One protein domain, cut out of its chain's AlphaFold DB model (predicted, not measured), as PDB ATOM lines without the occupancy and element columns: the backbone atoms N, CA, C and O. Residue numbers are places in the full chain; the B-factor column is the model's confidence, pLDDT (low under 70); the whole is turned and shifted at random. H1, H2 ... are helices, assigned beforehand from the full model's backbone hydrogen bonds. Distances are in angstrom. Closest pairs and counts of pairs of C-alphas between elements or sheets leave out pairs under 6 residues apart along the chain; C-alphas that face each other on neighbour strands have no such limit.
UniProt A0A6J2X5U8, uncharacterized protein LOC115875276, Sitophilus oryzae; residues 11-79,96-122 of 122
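AT A GLANCE: This is residues 11 to 79 and 96 to 122 of the 122 residues of the protein "uncharacterized protein LOC115875276" of Sitophilus oryzae (UniProt A0A6J2X5U8). What shape does the model make? It is an open frame like a letter H: the long helix H1 is the crossbar, H3 crosses it near its first residues and H2 near its last, and H2 and H3 do not meet. Residues 96 to 108 of H3 stick out beyond the crossbar, and so do residues 64 to 69, of which 64 to 67 belong to H2. What is it built of, and how large is it? The printed part has 96 residues with three named helices, in the order H1, H2, H3, and no named strand, and its class is all helix. It is only just loose, close to extended, with a radius of gyration of the C-alphas of 18.5 A and spans of 42 by 38 by 23 A.

HOW THE PARTS SIT: What does H1, residues 11 to 36, touch near its first residue? It touches H3, residues 96 to 120, with residues 11 to 15 alone, and H3 touches it with residues 112 to 117 alone. The closest C-alphas are those of Tyr 15 and Ala 113, 5.1 A apart, and the two lines are about perpendicular, at 77 degrees. What does H1 touch near its last residue? With residues 33 to 36 alone it touches H2, residues 51 to 67, which touches it with residues 58 to 62 alone. The closest C-alphas are those of Leu 33 and His 62, 6.6 A apart, and the lines are about perpendicular, at 84 degrees. How do H2 and H3 stand? They are apart, with no C-alpha of the one within 8 A of the other. How are the helices' backbones formed? In H1, H2 and H3 every O i to N i+4 pair is within hydrogen-bond range.

IN THESE COORDINATES: Where does H1 run? It begins at C-alpha 11, (189.429, 142.490, 138.932), and ends at residue 36, 37.6 A from first to last C-alpha. Where are H2 and H3? H2, residues 51 to 67, is 24.5 A long and begins at C-alpha 51, (205.257, 105.569, 136.646). H3, residues 96 to 120, is 36.4 A long and ends at C-alpha 120, (197.888, 145.474, 142.724).

THE WHOLE: How far does it reach? The two C-alphas farthest apart are those of Arg 45 and Ile 122, 52.7 A. Which links join the helices? H1 to H2 is a long link of 14 residues, 37 to 50. H2 to H3 is the link across the cut, where residues 80 to 95 are not printed and C-alphas 79 and 96 are 39.0 A apart. Where is confidence low? The mean pLDDT of the printed part is 86.8, and residues 72 to 79 and 121 to 122 are under 70.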
ATOM      1  N   GLU A  11     188.959 143.655 138.172       93.31
ATOM      2  CA  GLU A  11     189.429 142.490 138.932       93.31
ATOM      3  C   GLU A  11     189.536 141.256 138.030       93.31
ATOM      4  O   GLU A  11     190.536 140.538 138.042       93.31
ATOM      5  N   GLN A  12     188.506 141.017 137.212       94.50
ATOM      6  CA  GLN A  12     188.463 139.887 136.282       94.50
ATOM      7  C   GLN A  12     189.517 140.030 135.180       94.50
ATOM      8  O   GLN A  12     190.155 139.042 134.808       94.50
ATOM      9  N   LEU A  13     189.722 141.252 134.678       93.62
ATOM     10  CA  LEU A  13     190.764 141.559 133.699       93.62
ATOM     11  C   LEU A  13     192.164 141.344 134.290       93.62
ATOM     12  O   LEU A  13     192.987 140.667 133.674       93.62
ATOM     13  N   ALA A  14     192.422 141.859 135.496       92.75
ATOM     14  CA  ALA A  14     193.689 141.666 136.201       92.75
ATOM     15  C   ALA A  14     193.975 140.178 136.448       92.75
ATOM     16  O   ALA A  14     195.073 139.701 136.150       92.75
ATOM     17  N   TYR A  15     192.967 139.429 136.905       93.81
ATOM     18  CA  TYR A  15     193.057 137.983 137.070       93.81
ATOM     19  C   TYR A  15     193.407 137.275 135.757       93.81
ATOM     20  O   TYR A  15     194.359 136.501 135.731       93.81
ATOM     21  N   ASN A  16     192.677 137.532 134.664       94.44
ATOM     22  CA  ASN A  16     192.923 136.865 133.382       94.44
ATOM     23  C   ASN A  16     194.324 137.178 132.831       94.44
ATOM     24  O   ASN A  16     194.996 136.273 132.337       94.44
ATOM     25  N   ASN A  17     194.776 138.430 132.943       91.44
ATOM     26  CA  ASN A  17     196.109 138.845 132.501       91.44
ATOM     27  C   ASN A  17     197.215 138.147 133.297       91.44
ATOM     28  O   ASN A  17     198.137 137.585 132.705       91.44
ATOM     29  N   LEU A  18     197.102 138.135 134.629       91.31
ATOM     30  CA  LEU A  18     198.047 137.426 135.487       91.31
ATOM     31  C   LEU A  18     198.016 135.923 135.199       91.31
ATOM     32  O   LEU A  18     199.056 135.324 134.955       91.31
ATOM     33  N   PHE A  19     196.827 135.326 135.161       91.62
ATOM     34  CA  PHE A  19     196.656 133.898 134.916       91.62
ATOM     35  C   PHE A  19     197.272 133.470 133.581       91.62
ATOM     36  O   PHE A  19     197.962 132.455 133.532       91.62
ATOM     37  N   LYS A  20     197.085 134.259 132.514       89.75
ATOM     38  CA  LYS A  20     197.727 134.018 131.216       89.75
ATOM     39  C   LYS A  20     199.252 134.042 131.338       89.75
ATOM     40  O   LYS A  20     199.906 133.129 130.849       89.75
ATOM     41  N   ARG A  21     199.814 135.055 132.003       89.44
ATOM     42  CA  ARG A  21     201.267 135.184 132.191       89.44
ATOM     43  C   ARG A  21     201.854 134.004 132.965       89.44
ATOM     44  O   ARG A  21     202.836 133.419 132.524       89.44
ATOM     45  N   GLU A  22     201.245 133.638 134.089       91.00
ATOM     46  CA  GLU A  22     201.714 132.514 134.907       91.00
ATOM     47  C   GLU A  22     201.569 131.176 134.165       91.00
ATOM     48  O   GLU A  22     202.444 130.317 134.255       91.00
ATOM     49  N   ARG A  23     200.501 131.008 133.371       90.31
ATOM     50  CA  ARG A  23     200.298 129.810 132.547       90.31
ATOM     51  C   ARG A  23     201.424 129.623 131.530       90.31
ATOM     52  O   ARG A  23     201.947 128.519 131.453       90.31
ATOM     53  N   VAL A  24     201.856 130.692 130.856       87.94
ATOM     54  CA  VAL A  24     202.987 130.643 129.910       87.94
ATOM     55  C   VAL A  24     204.263 130.142 130.592       87.94
ATOM     56  O   VAL A  24     204.970 129.307 130.035       87.94
ATOM     57  N   ILE A  25     204.557 130.607 131.811       88.12
ATOM     58  CA  ILE A  25     205.742 130.161 132.566       88.12
ATOM     59  C   ILE A  25     205.652 128.658 132.851       88.12
ATOM     60  O   ILE A  25     206.592 127.914 132.581       88.12
ATOM     61  N   ILE A  26     204.507 128.201 133.360       89.25
ATOM     62  CA  ILE A  26     204.293 126.794 133.707       89.25
ATOM     63  C   ILE A  26     204.328 125.888 132.469       89.25
ATOM     64  O   ILE A  26     204.941 124.821 132.511       89.25
ATOM     65  N   GLU A  27     203.709 126.301 131.365       88.56
ATOM     66  CA  GLU A  27     203.734 125.566 130.097       88.56
ATOM     67  C   GLU A  27     205.155 125.434 129.554       88.56
ATOM     68  O   GLU A  27     205.560 124.326 129.206       88.56
ATOM     69  N   ARG A  28     205.947 126.515 129.587       85.88
ATOM     70  CA  ARG A  28     207.373 126.477 129.231       85.88
ATOM     71  C   ARG A  28     208.154 125.505 130.113       85.88
ATOM     72  O   ARG A  28     208.888 124.674 129.585       85.88
ATOM     73  N   CYS A  29     207.947 125.524 131.433       87.56
ATOM     74  CA  CYS A  29     208.587 124.566 132.342       87.56
ATOM     75  C   CYS A  29     208.238 123.108 131.993       87.56
ATOM     76  O   CYS A  29     209.115 122.243 131.964       87.56
ATOM     77  N   PHE A  30     206.967 122.815 131.697       89.31
ATOM     78  CA  PHE A  30     206.559 121.474 131.273       89.31
ATOM     79  C   PHE A  30     207.111 121.095 129.895       89.31
ATOM     80  O   PHE A  30     207.457 119.929 129.696       89.31
ATOM     81  N   GLY A  31     207.206 122.047 128.965       88.12
ATOM     82  CA  GLY A  31     207.840 121.866 127.658       88.12
ATOM     83  C   GLY A  31     209.295 121.430 127.807       88.12
ATOM     84  O   GLY A  31     209.655 120.336 127.370       88.12
ATOM     85  N   GLN A  32     210.089 122.204 128.552       88.25
ATOM     86  CA  GLN A  32     211.494 121.896 128.847       88.25
ATOM     87  C   GLN A  32     211.661 120.535 129.542       88.25
ATOM     88  O   GLN A  32     212.546 119.746 129.202       88.25
ATOM     89  N   LEU A  33     210.792 120.216 130.508       90.00
ATOM     90  CA  LEU A  33     210.818 118.924 131.196       90.00
ATOM     91  C   LEU A  33     210.568 117.759 130.226       90.00
ATOM     92  O   LEU A  33     211.292 116.763 130.252       90.00
ATOM     93  N   LYS A  34     209.549 117.879 129.373       88.69
ATOM     94  CA  LYS A  34     209.168 116.862 128.387       88.69
ATOM     95  C   LYS A  34     210.224 116.690 127.292       88.69
ATOM     96  O   LYS A  34     210.483 115.558 126.893       88.69
ATOM     97  N   GLN A  35     210.850 117.779 126.853       87.81
ATOM     98  CA  GLN A  35     211.955 117.763 125.893       87.81
ATOM     99  C   GLN A  35     213.184 117.050 126.472       87.81
ATOM    100  O   GLN A  35     213.781 116.203 125.811       87.81
ATOM    101  N   ARG A  36     213.533 117.339 127.735       89.56
ATOM    102  CA  ARG A  36     214.646 116.682 128.436       89.56
ATOM    103  C   ARG A  36     214.388 115.203 128.711       89.56
ATOM    104  O   ARG A  36     215.311 114.395 128.641       89.56
ATOM    105  N   PHE A  37     213.150 114.843 129.042       91.31
ATOM    106  CA  PHE A  37     212.764 113.476 129.376       91.31
ATOM    107  C   PHE A  37     211.671 112.966 128.422       91.31
ATOM    108  O   PHE A  37     210.496 112.942 128.799       91.31
ATOM    109  N   PRO A  38     212.036 112.457 127.224       89.19
ATOM    110  CA  PRO A  38     211.077 111.971 126.222       89.19
ATOM    111  C   PRO A  38     210.141 110.855 126.705       89.19
ATOM    112  O   PRO A  38     209.098 110.606 126.098       89.19
ATOM    113  N   ILE A  39     210.477 110.183 127.813       91.00
ATOM    114  CA  ILE A  39     209.589 109.227 128.493       91.00
ATOM    115  C   ILE A  39     208.264 109.865 128.946       91.00
ATOM    116  O   ILE A  39     207.275 109.159 129.088       91.00
ATOM    117  N   LEU A  40     208.228 111.189 129.133       90.62
ATOM    118  CA  LEU A  40     207.028 111.950 129.496       90.62
ATOM    119  C   LEU A  40     206.185 112.380 128.282       90.62
ATOM    120  O   LEU A  40     205.068 112.860 128.463       90.62
ATOM    121  N   GLN A  41     206.708 112.245 127.061       87.06
ATOM    122  CA  GLN A  41     205.988 112.551 125.816       87.06
ATOM    123  C   GLN A  41     205.402 111.301 125.151       87.06
ATOM    124  O   GLN A  41     204.447 111.398 124.384       87.06
ATOM    125  N   ASN A  42     205.979 110.131 125.426       84.38
ATOM    126  CA  ASN A  42     205.678 108.888 124.726       84.38
ATOM    127  C   ASN A  42     204.928 107.885 125.608       84.38
ATOM    128  O   ASN A  42     204.882 108.001 126.831       84.38
ATOM    129  N   ILE A  43     204.380 106.846 124.975       84.25
ATOM    130  CA  ILE A  43     203.739 105.733 125.681       84.25
ATOM    131  C   ILE A  43     204.770 105.032 126.576       84.25
ATOM    132  O   ILE A  43     205.757 104.469 126.095       84.25
ATOM    133  N   ILE A  44     204.504 105.017 127.882       84.88
ATOM    134  CA  ILE A  44     205.361 104.366 128.872       84.88
ATOM    135  C   ILE A  44     205.083 102.858 128.869       84.88
ATOM    136  O   ILE A  44     204.005 102.410 129.244       84.88
ATOM    137  N   ARG A  45     206.081 102.056 128.480       87.38
ATOM    138  CA  ARG A  45     206.025 100.578 128.494       87.38
ATOM    139  C   ARG A  45     206.566  99.979 129.797       87.38
ATOM    140  O   ARG A  45     207.254  98.961 129.785       87.38
ATOM    141  N   LEU A  46     206.313 100.650 130.912       88.12
ATOM    142  CA  LEU A  46     206.738 100.233 132.247       88.12
ATOM    143  C   LEU A  46     205.508  99.902 133.088       88.12
ATOM    144  O   LEU A  46     204.391 100.288 132.752       88.12
ATOM    145  N   SER A  47     205.719  99.186 134.191       90.44
ATOM    146  CA  SER A  47     204.650  98.936 135.158       90.44
ATOM    147  C   SER A  47     204.045 100.259 135.630       90.44
ATOM    148  O   SER A  47     204.783 101.172 136.009       90.44
ATOM    149  N   LEU A  48     202.711 100.339 135.669       91.31
ATOM    150  CA  LEU A  48     201.982 101.500 136.197       91.31
ATOM    151  C   LEU A  48     202.412 101.846 137.629       91.31
ATOM    152  O   LEU A  48     202.429 103.017 137.994       91.31
ATOM    153  N   ALA A  49     202.837 100.849 138.411       94.25
ATOM    154  CA  ALA A  49     203.356 101.057 139.760       94.25
ATOM    155  C   ALA A  49     204.643 101.905 139.792       94.25
ATOM    156  O   ALA A  49     204.896 102.600 140.771       94.25
ATOM    157  N   SER A  50     205.448 101.875 138.725       91.44
ATOM    158  CA  SER A  50     206.722 102.601 138.639       91.44
ATOM    159  C   SER A  50     206.576 104.009 138.057       91.44
ATOM    160  O   SER A  50     207.464 104.839 138.249       91.44
ATOM    161  N   VAL A  51     205.477 104.292 137.348       92.88
ATOM    162  CA  VAL A  51     205.257 105.569 136.646       92.88
ATOM    163  C   VAL A  51     205.351 106.784 137.583       92.88
ATOM    164  O   VAL A  51     206.096 107.704 137.243       92.88
ATOM    165  N   PRO A  52     204.709 106.811 138.770       94.50
ATOM    166  CA  PRO A  52     204.800 107.965 139.666       94.50
ATOM    167  C   PRO A  52     206.238 108.260 140.103       94.50
ATOM    168  O   PRO A  52     206.672 109.411 140.086       94.50
ATOM    169  N   THR A  53     207.004 107.215 140.432       96.00
ATOM    170  CA  THR A  53     208.409 107.334 140.840       96.00
ATOM    171  C   THR A  53     209.268 107.919 139.724       96.00
ATOM    172  O   THR A  53     210.110 108.776 139.980       96.00
ATOM    173  N   ILE A  54     209.035 107.495 138.480       94.81
ATOM    174  CA  ILE A  54     209.759 107.998 137.307       94.81
ATOM    175  C   ILE A  54     209.440 109.469 137.065       94.81
ATOM    176  O   ILE A  54     210.361 110.256 136.871       94.81
ATOM    177  N   ILE A  55     208.159 109.850 137.127       94.81
ATOM    178  CA  ILE A  55     207.743 111.248 136.977       94.81
ATOM    179  C   ILE A  55     208.469 112.111 138.013       94.81
ATOM    180  O   ILE A  55     209.116 113.089 137.645       94.81
ATOM    181  N   ILE A  56     208.441 111.720 139.291       96.75
ATOM    182  CA  ILE A  56     209.123 112.450 140.371       96.75
ATOM    183  C   ILE A  56     210.633 112.542 140.109       96.75
ATOM    184  O   ILE A  56     211.210 113.621 140.243       96.75
ATOM    185  N   ALA A  57     211.274 111.447 139.695       96.62
ATOM    186  CA  ALA A  57     212.697 111.443 139.372       96.62
ATOM    187  C   ALA A  57     213.035 112.423 138.234       96.62
ATOM    188  O   ALA A  57     214.016 113.157 138.349       96.62
ATOM    189  N   CYS A  58     212.209 112.506 137.184       95.31
ATOM    190  CA  CYS A  58     212.378 113.487 136.109       95.31
ATOM    191  C   CYS A  58     212.340 114.929 136.637       95.31
ATOM    192  O   CYS A  58     213.205 115.721 136.276       95.31
ATOM    193  N   PHE A  59     211.400 115.271 137.525       95.56
ATOM    194  CA  PHE A  59     211.346 116.610 138.132       95.56
ATOM    195  C   PHE A  59     212.580 116.923 138.979       95.56
ATOM    196  O   PHE A  59     213.150 118.007 138.865       95.56
ATOM    197  N   ILE A  60     213.018 115.976 139.813       96.81
ATOM    198  CA  ILE A  60     214.206 116.158 140.655       96.81
ATOM    199  C   ILE A  60     215.439 116.382 139.777       96.81
ATOM    200  O   ILE A  60     216.167 117.352 139.977       96.81
ATOM    201  N   LEU A  61     215.655 115.521 138.781       95.69
ATOM    202  CA  LEU A  61     216.797 115.623 137.875       95.69
ATOM    203  C   LEU A  61     216.745 116.900 137.027       95.69
ATOM    204  O   LEU A  61     217.782 117.520 136.813       95.69
ATOM    205  N   HIS A  62     215.555 117.332 136.594       93.62
ATOM    206  CA  HIS A  62     215.380 118.612 135.905       93.62
ATOM    207  C   HIS A  62     215.843 119.784 136.772       93.62
ATOM    208  O   HIS A  62     216.636 120.604 136.313       93.62
ATOM    209  N   ASN A  63     215.393 119.831 138.027       92.88
ATOM    210  CA  ASN A  63     215.744 120.898 138.962       92.88
ATOM    211  C   ASN A  63     217.243 120.908 139.281       92.88
ATOM    212  O   ASN A  63     217.843 121.977 139.365       92.88
ATOM    213  N   VAL A  64     217.862 119.731 139.429       94.81
ATOM    214  CA  VAL A  64     219.317 119.614 139.619       94.81
ATOM    215  C   VAL A  64     220.066 120.153 138.404       94.81
ATOM    216  O   VAL A  64     220.992 120.938 138.562       94.81
ATOM    217  N   ALA A  65     219.659 119.781 137.193       92.06
ATOM    218  CA  ALA A  65     220.305 120.268 135.981       92.06
ATOM    219  C   ALA A  65     220.136 121.791 135.799       92.06
ATOM    220  O   ALA A  65     221.112 122.463 135.479       92.06
ATOM    221  N   LYS A  66     218.959 122.353 136.122       89.69
ATOM    222  CA  LYS A  66     218.741 123.814 136.187       89.69
ATOM    223  C   LYS A  66     219.668 124.487 137.202       89.69
ATOM    224  O   LYS A  66     220.279 125.504 136.906       89.69
ATOM    225  N   PHE A  67     219.823 123.903 138.390       92.81
ATOM    226  CA  PHE A  67     220.741 124.418 139.411       92.81
ATOM    227  C   PHE A  67     222.208 124.415 138.950       92.81
ATOM    228  O   PHE A  67     222.981 125.289 139.336       92.81
ATOM    229  N   LEU A  68     222.591 123.447 138.117       93.94
ATOM    230  CA  LEU A  68     223.932 123.336 137.544       93.94
ATOM    231  C   LEU A  68     224.130 124.185 136.270       93.94
ATOM    232  O   LEU A  68     225.228 124.154 135.716       93.94
ATOM    233  N   ASN A  69     223.116 124.942 135.823       88.31
ATOM    234  CA  ASN A  69     223.076 125.645 134.529       88.31
ATOM    235  C   ASN A  69     223.396 124.723 133.335       88.31
ATOM    236  O   ASN A  69     224.022 125.131 132.355       88.31
ATOM    237  N   ASP A  70     222.999 123.454 133.425       86.12
ATOM    238  CA  ASP A  70     223.046 122.517 132.306       86.12
ATOM    239  C   ASP A  70     221.820 122.788 131.428       86.12
ATOM    240  O   ASP A  70     220.838 122.061 131.490       86.12
ATOM    241  N   ASP A  71     221.818 123.893 130.685       70.19
ATOM    242  CA  ASP A  71     220.653 124.394 129.937       70.19
ATOM    243  C   ASP A  71     220.758 124.137 128.426       70.19
ATOM    244  O   ASP A  71     220.224 124.880 127.611       70.19
ATOM    245  N   ALA A  72     221.401 123.035 128.026       63.53
ATOM    246  CA  ALA A  72     221.638 122.677 126.619       63.53
ATOM    247  C   ALA A  72     220.370 122.502 125.741       63.53
ATOM    248  O   ALA A  72     220.486 122.156 124.567       63.53
ATOM    249  N   LEU A  73     219.169 122.694 126.296       62.28
ATOM    250  CA  LEU A  73     217.871 122.507 125.641       62.28
ATOM    251  C   LEU A  73     216.996 123.779 125.631       62.28
ATOM    252  O   LEU A  73     215.899 123.731 125.085       62.28
ATOM    253  N   ASP A  74     217.453 124.895 126.211       57.88
ATOM    254  CA  ASP A  74     216.612 126.071 126.498       57.88
ATOM    255  C   ASP A  74     216.307 126.987 125.292       57.88
ATOM    256  O   ASP A  74     215.437 127.848 125.401       57.88
ATOM    257  N   ASP A  75     216.964 126.793 124.145       55.75
ATOM    258  CA  ASP A  75     216.932 127.743 123.015       55.75
ATOM    259  C   ASP A  75     215.817 127.500 121.976       55.75
ATOM    260  O   ASP A  75     215.864 128.047 120.872       55.75
ATOM    261  N   VAL A  76     214.801 126.690 122.285       56.12
ATOM    262  CA  VAL A  76     213.660 126.487 121.377       56.12
ATOM    263  C   VAL A  76     212.437 127.196 121.950       56.12
ATOM    264  O   VAL A  76     211.758 126.678 122.835       56.12
ATOM    265  N   ASP A  77     212.177 128.413 121.461       52.94
ATOM    266  CA  ASP A  77     210.881 129.088 121.602       52.94
ATOM    267  C   ASP A  77     209.828 128.251 120.845       52.94
ATOM    268  O   ASP A  77     209.489 128.521 119.692       52.94
ATOM    269  N   ASP A  78     209.329 127.194 121.486       53.50
ATOM    270  CA  ASP A  78     208.142 126.463 121.042       53.50
ATOM    271  C   ASP A  78     206.908 127.334 121.335       53.50
ATOM    272  O   ASP A  78     206.182 127.140 122.309       53.50
ATOM    273  N   ASP A  79     206.677 128.321 120.468       51.97
ATOM    274  CA  ASP A  79     205.424 129.089 120.382       51.97
ATOM    275  C   ASP A  79     204.321 128.288 119.644       51.97
ATOM    276  O   ASP A  79     203.256 128.805 119.296       51.97
ATOM    277  N   ASP A  96     174.112 117.064 139.610       84.19
ATOM    278  CA  ASP A  96     174.221 117.851 140.842       84.19
ATOM    279  C   ASP A  96     175.672 117.962 141.337       84.19
ATOM    280  O   ASP A  96     176.122 119.045 141.723       84.19
ATOM    281  N   ASP A  97     176.438 116.869 141.281       84.19
ATOM    282  CA  ASP A  97     177.845 116.866 141.684       84.19
ATOM    283  C   ASP A  97     178.670 117.741 140.739       84.19
ATOM    284  O   ASP A  97     179.451 118.586 141.186       84.19
ATOM    285  N   ILE A  98     178.442 117.621 139.428       84.50
ATOM    286  CA  ILE A  98     179.096 118.445 138.405       84.50
ATOM    287  C   ILE A  98     178.820 119.932 138.657       84.50
ATOM    288  O   ILE A  98     179.747 120.751 138.650       84.50
ATOM    289  N   ASN A  99     177.564 120.295 138.916       85.50
ATOM    290  CA  ASN A  99     177.175 121.672 139.207       85.50
ATOM    291  C   ASN A  99     177.845 122.197 140.482       85.50
ATOM    292  O   ASN A  99     178.399 123.303 140.476       85.50
ATOM    293  N   ASN A 100     177.895 121.385 141.540       87.44
ATOM    294  CA  ASN A 100     178.582 121.726 142.784       87.44
ATOM    295  C   ASN A 100     180.091 121.939 142.578       87.44
ATOM    296  O   ASN A 100     180.650 122.931 143.059       87.44
ATOM    297  N   PHE A 101     180.763 121.076 141.811       85.62
ATOM    298  CA  PHE A 101     182.185 121.237 141.487       85.62
ATOM    299  C   PHE A 101     182.457 122.501 140.666       85.62
ATOM    300  O   PHE A 101     183.415 123.233 140.948       85.62
ATOM    301  N   ARG A 102     181.606 122.796 139.677       87.12
ATOM    302  CA  ARG A 102     181.702 124.019 138.866       87.12
ATOM    303  C   ARG A 102     181.558 125.261 139.737       87.12
ATOM    304  O   ARG A 102     182.390 126.164 139.632       87.12
ATOM    305  N   LEU A 103     180.562 125.287 140.621       88.94
ATOM    306  CA  LEU A 103     180.329 126.398 141.540       88.94
ATOM    307  C   LEU A 103     181.522 126.602 142.483       88.94
ATOM    308  O   LEU A 103     182.009 127.722 142.645       88.94
ATOM    309  N   LEU A 104     182.064 125.519 143.047       89.25
ATOM    310  CA  LEU A 104     183.237 125.588 143.919       89.25
ATOM    311  C   LEU A 104     184.466 126.142 143.181       89.25
ATOM    312  O   LEU A 104     185.208 126.964 143.726       89.25
ATOM    313  N   GLY A 105     184.679 125.717 141.933       90.31
ATOM    314  CA  GLY A 105     185.743 126.235 141.076       90.31
ATOM    315  C   GLY A 105     185.589 127.729 140.785       90.31
ATOM    316  O   GLY A 105     186.563 128.478 140.876       90.31
ATOM    317  N   GLN A 106     184.365 128.178 140.503       91.44
ATOM    318  CA  GLN A 106     184.058 129.594 140.285       91.44
ATOM    319  C   GLN A 106     184.292 130.427 141.548       91.44
ATOM    320  O   GLN A 106     184.930 131.472 141.468       91.44
ATOM    321  N   ASN A 107     183.876 129.941 142.716       93.50
ATOM    322  CA  ASN A 107     184.098 130.634 143.987       93.50
ATOM    323  C   ASN A 107     185.591 130.785 144.306       93.50
ATOM    324  O   ASN A 107     186.033 131.860 144.713       93.50
ATOM    325  N   LYS A 108     186.396 129.738 144.066       93.38
ATOM    326  CA  LYS A 108     187.860 129.811 144.212       93.38
ATOM    327  C   LYS A 108     188.469 130.864 143.285       93.38
ATOM    328  O   LYS A 108     189.297 131.654 143.729       93.38
ATOM    329  N   ARG A 109     188.038 130.892 142.020       94.38
ATOM    330  CA  ARG A 109     188.481 131.891 141.039       94.38
ATOM    331  C   ARG A 109     188.115 133.310 141.469       94.38
ATOM    332  O   ARG A 109     188.977 134.178 141.428       94.38
ATOM    333  N   ASN A 110     186.872 133.535 141.891       94.00
ATOM    334  CA  ASN A 110     186.394 134.856 142.304       94.00
ATOM    335  C   ASN A 110     187.208 135.384 143.493       94.00
ATOM    336  O   ASN A 110     187.733 136.489 143.427       94.00
ATOM    337  N   ARG A 111     187.436 134.542 144.510       94.00
ATOM    338  CA  ARG A 111     188.298 134.881 145.649       94.00
ATOM    339  C   ARG A 111     189.722 135.241 145.222       94.00
ATOM    340  O   ARG A 111     190.320 136.158 145.772       94.00
ATOM    341  N   LEU A 112     190.297 134.506 144.269       92.94
ATOM    342  CA  LEU A 112     191.640 134.806 143.770       92.94
ATOM    343  C   LEU A 112     191.680 136.119 142.989       92.94
ATOM    344  O   LEU A 112     192.628 136.875 143.169       92.94
ATOM    345  N   ALA A 113     190.662 136.413 142.179       94.12
ATOM    346  CA  ALA A 113     190.562 137.681 141.463       94.12
ATOM    347  C   ALA A 113     190.515 138.877 142.425       94.12
ATOM    348  O   ALA A 113     191.249 139.841 142.227       94.12
ATOM    349  N   GLU A 114     189.730 138.776 143.500       93.94
ATOM    350  CA  GLU A 114     189.686 139.789 144.563       93.94
ATOM    351  C   GLU A 114     191.056 139.977 145.228       93.94
ATOM    352  O   GLU A 114     191.539 141.103 145.351       93.94
ATOM    353  N   LEU A 115     191.719 138.878 145.611       92.88
ATOM    354  CA  LEU A 115     193.037 138.927 146.252       92.88
ATOM    355  C   LEU A 115     194.094 139.559 145.340       92.88
ATOM    356  O   LEU A 115     194.790 140.481 145.761       92.88
ATOM    357  N   ILE A 116     194.183 139.102 144.090       90.88
ATOM    358  CA  ILE A 116     195.122 139.623 143.088       90.88
ATOM    359  C   ILE A 116     194.902 141.119 142.881       90.88
ATOM    360  O   ILE A 116     195.857 141.890 142.897       90.88
ATOM    361  N   TYR A 117     193.649 141.545 142.727       91.50
ATOM    362  CA  TYR A 117     193.344 142.949 142.494       91.50
ATOM    363  C   TYR A 117     193.672 143.823 143.713       91.50
ATOM    364  O   TYR A 117     194.255 144.894 143.558       91.50
ATOM    365  N   SER A 118     193.401 143.335 144.930       89.38
ATOM    366  CA  SER A 118     193.740 144.052 146.168       89.38
ATOM    367  C   SER A 118     195.247 144.248 146.373       89.38
ATOM    368  O   SER A 118     195.657 145.257 146.935       89.38
ATOM    369  N   GLN A 119     196.074 143.316 145.891       83.75
ATOM    370  CA  GLN A 119     197.536 143.399 145.968       83.75
ATOM    371  C   GLN A 119     198.150 144.314 144.901       83.75
ATOM    372  O   GLN A 119     199.287 144.741 145.060       83.75
ATOM    373  N   ILE A 120     197.423 144.608 143.819       73.94
ATOM    374  CA  ILE A 120     197.888 145.474 142.724       73.94
ATOM    375  C   ILE A 120     197.603 146.965 143.007       73.94
ATOM    376  O   ILE A 120     198.220 147.826 142.388       73.94
ATOM    377  N   ILE A 121     196.682 147.282 143.927       59.97
ATOM    378  CA  ILE A 121     196.200 148.656 144.195       59.97
ATOM    379  C   ILE A 121     196.886 149.355 145.392       59.97
ATOM    380  O   ILE A 121     196.579 150.511 145.681       59.97
ATOM    381  N   ILE A 122     197.857 148.722 146.054       48.69
ATOM    382  CA  ILE A 122     198.679 149.340 147.117       48.69
ATOM    383  C   ILE A 122     200.082 149.609 146.581       48.69
ATOM    384  O   ILE A 122     200.586 150.732 146.809       48.69
TER     385      ILE A 122